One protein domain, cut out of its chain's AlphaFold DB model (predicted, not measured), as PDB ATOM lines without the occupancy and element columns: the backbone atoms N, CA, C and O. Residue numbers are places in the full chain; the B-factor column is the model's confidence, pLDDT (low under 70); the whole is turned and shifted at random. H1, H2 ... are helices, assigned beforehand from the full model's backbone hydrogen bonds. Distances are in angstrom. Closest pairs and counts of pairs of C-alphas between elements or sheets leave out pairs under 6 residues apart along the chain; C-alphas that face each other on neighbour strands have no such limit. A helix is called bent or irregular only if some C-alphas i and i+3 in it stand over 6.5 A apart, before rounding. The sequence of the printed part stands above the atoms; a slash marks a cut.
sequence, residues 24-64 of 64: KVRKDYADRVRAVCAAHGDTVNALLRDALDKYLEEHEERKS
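Overview. This is residues 24 to 64 of the 64 residues of an uncharacterized protein of Flavonifractor plautii (UniProt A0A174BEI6). Two helices stand at about a right angle in the shape of a T: H2, the longer one, is the stem, and its first turn, residues 44 to 47, packs on the middle part of H1, the crossbar, at residues 33 to 37. A tight link folds the backbone back from the end of H1 to its side, and the rest of H2 with the tail after it, residues 48 to 64, sticks out free. The printed part has 41 residues, with two named helices in the order H1, H2 and no named strand; the class is all helix. The whole is only just loose, close to extended, with a radius of gyration of the C-alphas of 13.4 A, and its flat outline spans 41 by 23 by 11 A.

Arrangement. H2, residues 44 to 60, touches H1, residues 27 to 40, with 4 pairs of C-alphas within 8 A. The closest C-alphas of the two helices are those of Cys 37 and Val 44, 6.2 A apart. H1 touches H2 with residues 33 to 37 alone, and H2 touches H1 with residues 44 to 47 alone. Their lines are about perpendicular, at 87 degrees, and their centres are 17.8 A apart. In both H1 and H2 every O i to N i+4 pair is within hydrogen-bond range.

Along the chain. H2 has 17 residues and measures 23.7 A from C-alpha 44 at (-17.331, 8.039, -11.691) to C-alpha 60 at (-21.780, 11.123, -34.785). H1 has 14 residues and measures 20.1 A from its first C-alpha, that of Lys 27 at (-25.983, -1.241, -5.784), to that of His 40. Neither helix is bent.

Size, cuts and confidence. The two C-alphas farthest apart are those of Asp 28 and Ser 64, at 41.7 A. The printed part has no cut and ends at residue 64, the chain's last residue. Residues 24 to 29, of which 27 to 29 belong to H1, stand free. The mean pLDDT of the printed part is 85.9, and residues 61 to 64 are under 70.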
ATOM      1  N   LYS A  24     -29.942   3.998 -13.885       85.88
ATOM      2  CA  LYS A  24     -30.274   3.208 -12.695       85.88
ATOM      3  C   LYS A  24     -29.586   1.850 -12.795       85.88
ATOM      4  O   LYS A  24     -29.970   1.012 -13.602       85.88
ATOM      5  N   VAL A  25     -28.618   1.620 -11.918       88.94
ATOM      6  CA  VAL A  25     -27.875   0.358 -11.813       88.94
ATOM      7  C   VAL A  25     -28.118  -0.304 -10.461       88.94
ATOM      8  O   VAL A  25     -28.627   0.320  -9.524       88.94
ATOM      9  N   ARG A  26     -27.754  -1.583 -10.335       93.06
ATOM     10  CA  ARG A  26     -27.765  -2.249  -9.029       93.06
ATOM     11  C   ARG A  26     -26.675  -1.684  -8.116       93.06
ATOM     12  O   ARG A  26     -25.648  -1.195  -8.581       93.06
ATOM     13  N   LYS A  27     -26.907  -1.767  -6.802       92.00
ATOM     14  CA  LYS A  27     -25.983  -1.241  -5.784       92.00
ATOM     15  C   LYS A  27     -24.605  -1.903  -5.862       92.00
ATOM     16  O   LYS A  27     -23.611  -1.193  -5.892       92.00
ATOM     17  N   ASP A  28     -24.561  -3.226  -6.020       94.50
ATOM     18  CA  ASP A  28     -23.313  -3.989  -6.156       94.50
ATOM     19  C   ASP A  28     -22.475  -3.541  -7.363       94.50
ATOM     20  O   ASP A  28     -21.248  -3.508  -7.311       94.50
ATOM     21  N   TYR A  29     -23.135  -3.168  -8.460       91.81
ATOM     22  CA  TYR A  29     -22.468  -2.651  -9.644       91.81
ATOM     23  C   TYR A  29     -21.910  -1.250  -9.385       91.81
ATOM     24  O   TYR A  29     -20.752  -0.982  -9.689       91.81
ATOM     25  N   ALA A  30     -22.705  -0.373  -8.765       90.69
ATOM     26  CA  ALA A  30     -22.261   0.971  -8.412       90.69
ATOM     27  C   ALA A  30     -21.046   0.954  -7.469       90.69
ATOM     28  O   ALA A  30     -20.126   1.749  -7.647       90.69
ATOM     29  N   ASP A  31     -21.018   0.042  -6.497       93.06
ATOM     30  CA  ASP A  31     -19.908  -0.069  -5.549       93.06
ATOM     31  C   ASP A  31     -18.637  -0.599  -6.218       93.06
ATOM     32  O   ASP A  31     -17.553  -0.065  -5.978       93.06
ATOM     33  N   ARG A  32     -18.766  -1.560  -7.143       93.19
ATOM     34  CA  ARG A  32     -17.643  -2.011  -7.979       93.19
ATOM     35  C   ARG A  32     -17.078  -0.883  -8.836       93.19
ATOM     36  O   ARG A  32     -15.871  -0.676  -8.829       93.19
ATOM     37  N   VAL A  33     -17.933  -0.125  -9.524       89.38
ATOM     38  CA  VAL A  33     -17.493   1.012 -10.352       89.38
ATOM     39  C   VAL A  33     -16.763   2.050  -9.503       89.38
ATOM     40  O   VAL A  33     -15.694   2.511  -9.887       89.38
ATOM     41  N   ARG A  34     -17.284   2.377  -8.313       90.25
ATOM     42  CA  ARG A  34     -16.607   3.300  -7.388       90.25
ATOM     43  C   ARG A  34     -15.243   2.784  -6.943       90.25
ATOM     44  O   ARG A  34     -14.301   3.569  -6.918       90.25
ATOM     45  N   ALA A  35     -15.137   1.500  -6.603       93.56
ATOM     46  CA  ALA A  35     -13.877   0.894  -6.182       93.56
ATOM     47  C   ALA A  35     -12.829   0.917  -7.305       93.56
ATOM     48  O   ALA A  35     -11.679   1.270  -7.057       93.56
ATOM     49  N   VAL A  36     -13.240   0.610  -8.541       92.81
ATOM     50  CA  VAL A  36     -12.365   0.677  -9.720       92.81
ATOM     51  C   VAL A  36     -11.922   2.118  -9.971       92.81
ATOM     52  O   VAL A  36     -10.725   2.374 -10.027       92.81
ATOM     53  N   CYS A  37     -12.845   3.082 -10.028       91.69
ATOM     54  CA  CYS A  37     -12.487   4.492 -10.201       91.69
ATOM     55  C   CYS A  37     -11.498   4.965  -9.120       91.69
ATOM     56  O   CYS A  37     -10.476   5.558  -9.447       91.69
ATOM     57  N   ALA A  38     -11.742   4.627  -7.850       91.31
ATOM     58  CA  ALA A  38     -10.847   4.989  -6.751       91.31
ATOM     59  C   ALA A  38      -9.443   4.375  -6.891       91.31
ATOM     60  O   ALA A  38      -8.459   5.049  -6.595       91.31
ATOM     61  N   ALA A  39      -9.339   3.128  -7.361       92.44
ATOM     62  CA  ALA A  39      -8.056   2.460  -7.587       92.44
ATOM     63  C   ALA A  39      -7.246   3.092  -8.733       92.44
ATOM     64  O   ALA A  39      -6.020   3.128  -8.667       92.44
ATOM     65  N   HIS A  40      -7.928   3.608  -9.756       87.75
ATOM     66  CA  HIS A  40      -7.307   4.274 -10.905       87.75
ATOM     67  C   HIS A  40      -7.086   5.784 -10.701       87.75
ATOM     68  O   HIS A  40      -6.481   6.429 -11.551       87.75
ATOM     69  N   GLY A  41      -7.527   6.352  -9.571       88.19
ATOM     70  CA  GLY A  41      -7.455   7.797  -9.317       88.19
ATOM     71  C   GLY A  41      -8.503   8.616 -10.081       88.19
ATOM     72  O   GLY A  41      -8.425   9.843 -10.109       88.19
ATOM     73  N   ASP A  42      -9.496   7.947 -10.662       88.56
ATOM     74  CA  ASP A  42     -10.572   8.548 -11.435       88.56
ATOM     75  C   ASP A  42     -11.830   8.782 -10.596       88.56
ATOM     76  O   ASP A  42     -12.032   8.239  -9.505       88.56
ATOM     77  N   THR A  43     -12.746   9.582 -11.141       88.62
ATOM     78  CA  THR A  43     -14.091   9.746 -10.579       88.62
ATOM     79  C   THR A  43     -15.125   9.114 -11.496       88.62
ATOM     80  O   THR A  43     -14.995   9.145 -12.717       88.62
ATOM     81  N   VAL A  44     -16.214   8.608 -10.916       87.75
ATOM     82  CA  VAL A  44     -17.331   8.039 -11.691       87.75
ATOM     83  C   VAL A  44     -17.879   9.050 -12.707       87.75
ATOM     84  O   VAL A  44     -18.273   8.673 -13.801       87.75
ATOM     85  N   ASN A  45     -17.871  10.345 -12.375       86.06
ATOM     86  CA  ASN A  45     -18.318  11.404 -13.277       86.06
ATOM     87  C   ASN A  45     -17.374  11.601 -14.478       86.06
ATOM     88  O   ASN A  45     -17.851  11.827 -15.586       86.06
ATOM     89  N   ALA A  46     -16.057  11.501 -14.266       87.19
ATOM     90  CA  ALA A  46     -15.074  11.560 -15.347       87.19
ATOM     91  C   ALA A  46     -15.206  10.344 -16.273       87.19
ATOM     92  O   ALA A  46     -15.311  10.520 -17.481       87.19
ATOM     93  N   LEU A  47     -15.329   9.140 -15.698       90.12
ATOM     94  CA  LEU A  47     -15.567   7.908 -16.453       90.12
ATOM     95  C   LEU A  47     -16.851   7.985 -17.293       90.12
ATOM     96  O   LEU A  47     -16.855   7.586 -18.451       90.12
ATOM     97  N   LEU A  48     -17.946   8.492 -16.717       88.44
ATOM     98  CA  LEU A  48     -19.215   8.632 -17.436       88.44
ATOM     99  C   LEU A  48     -19.116   9.630 -18.591       88.44
ATOM    100  O   LEU A  48     -19.682   9.363 -19.644       88.44
ATOM    101  N   ARG A  49     -18.415  10.756 -18.410       87.88
ATOM    102  CA  ARG A  49     -18.184  11.720 -19.497       87.88
ATOM    103  C   ARG A  49     -17.337  11.118 -20.603       87.88
ATOM    104  O   ARG A  49     -17.786  11.122 -21.732       87.88
ATOM    105  N   ASP A  50     -16.198  10.523 -20.265       89.56
ATOM    106  CA  ASP A  50     -15.305   9.893 -21.242       89.56
ATOM    107  C   ASP A  50     -16.015   8.787 -22.041       89.56
ATOM    108  O   ASP A  50     -15.899   8.719 -23.260       89.56
ATOM    109  N   ALA A  51     -16.827   7.962 -21.373       90.12
ATOM    110  CA  ALA A  51     -17.627   6.942 -22.046       90.12
ATOM    111  C   ALA A  51     -18.697   7.539 -22.980       90.12
ATOM    112  O   ALA A  51     -18.930   6.995 -24.057       90.12
ATOM    113  N   LEU A  52     -19.357   8.630 -22.576       89.00
ATOM    114  CA  LEU A  52     -20.346   9.321 -23.409       89.00
ATOM    115  C   LEU A  52     -19.692  10.041 -24.592       89.00
ATOM    116  O   LEU A  52     -20.216   9.950 -25.696       89.00
ATOM    117  N   ASP A  53     -18.561  10.708 -24.372       89.31
ATOM    118  CA  ASP A  53     -17.817  11.437 -25.400       89.31
ATOM    119  C   ASP A  53     -17.304  10.464 -26.472       89.31
ATOM    120  O   ASP A  53     -17.529  10.694 -27.656       89.31
ATOM    121  N   LYS A  54     -16.739   9.313 -26.072       90.75
ATOM    122  CA  LYS A  54     -16.342   8.238 -27.003       90.75
ATOM    123  C   LYS A  54     -17.521   7.670 -27.787       90.75
ATOM    124  O   LYS A  54     -17.410   7.427 -28.982       90.75
ATOM    125  N   TYR A  55     -18.654   7.457 -27.118       89.44
ATOM    126  CA  TYR A  55     -19.859   6.940 -27.769       89.44
ATOM    127  C   TYR A  55     -20.435   7.938 -28.784       89.44
ATOM    128  O   TYR A  55     -20.943   7.537 -29.829       89.44
ATOM    129  N   LEU A  56     -20.365   9.236 -28.484       90.31
ATOM    130  CA  LEU A  56     -20.741  10.295 -29.415       90.31
ATOM    131  C   LEU A  56     -19.769  10.364 -30.593       90.31
ATOM    132  O   LEU A  56     -20.225  10.345 -31.728       90.31
ATOM    133  N   GLU A  57     -18.459  10.344 -30.352       89.75
ATOM    134  CA  GLU A  57     -17.435  10.329 -31.406       89.75
ATOM    135  C   GLU A  57     -17.623   9.147 -32.373       89.75
ATOM    136  O   GLU A  57     -17.640   9.331 -33.589       89.75
ATOM    137  N   GLU A  58     -17.864   7.944 -31.846       89.38
ATOM    138  CA  GLU A  58     -18.055   6.727 -32.648       89.38
ATOM    139  C   GLU A  58     -19.353   6.738 -33.482       89.38
ATOM    140  O   GLU A  58     -19.438   6.086 -34.527       89.38
ATOM    141  N   HIS A  59     -20.386   7.466 -33.044       84.31
ATOM    142  CA  HIS A  59     -21.719   7.422 -33.658       84.31
ATOM    143  C   HIS A  59     -22.184   8.732 -34.312       84.31
ATOM    144  O   HIS A  59     -23.165   8.707 -35.064       84.31
ATOM    145  N   GLU A  60     -21.500   9.856 -34.097       74.38
ATOM    146  CA  GLU A  60     -21.780  11.123 -34.785       74.38
ATOM    147  C   GLU A  60     -21.256  11.132 -36.234       74.38
ATOM    148  O   GLU A  60     -21.795  11.864 -37.066       74.38
ATOM    149  N   GLU A  61     -20.344  10.228 -36.617       60.50
ATOM    150  CA  GLU A  61     -19.840  10.088 -37.998       60.50
ATOM    151  C   GLU A  61     -20.687   9.175 -38.913       60.50
ATOM    152  O   GLU A  61     -20.186   8.464 -39.784       60.50
ATOM    153  N   ARG A  62     -22.017   9.217 -38.778       56.41
ATOM    154  CA  ARG A  62     -22.964   8.664 -39.772       56.41
ATOM    155  C   ARG A  62     -24.007   9.703 -40.192       56.41
ATOM    156  O   ARG A  62     -25.194   9.402 -40.310       56.41
ATOM    157  N   LYS A  63     -23.561  10.934 -40.444       51.84
ATOM    158  CA  LYS A  63     -24.256  11.882 -41.328       51.84
ATOM    159  C   LYS A  63     -23.252  12.626 -42.209       51.84
ATOM    160  O   LYS A  63     -23.031  13.819 -42.029       51.84
ATOM    161  N   SER A  64     -22.688  11.926 -43.186       43.59
ATOM    162  CA  SER A  64     -22.259  12.555 -44.434       43.59
ATOM    163  C   SER A  64     -22.686  11.708 -45.616       43.59
ATOM    164  O   SER A  64     -22.862  10.482 -45.431       43.59
TER     165      SER A  64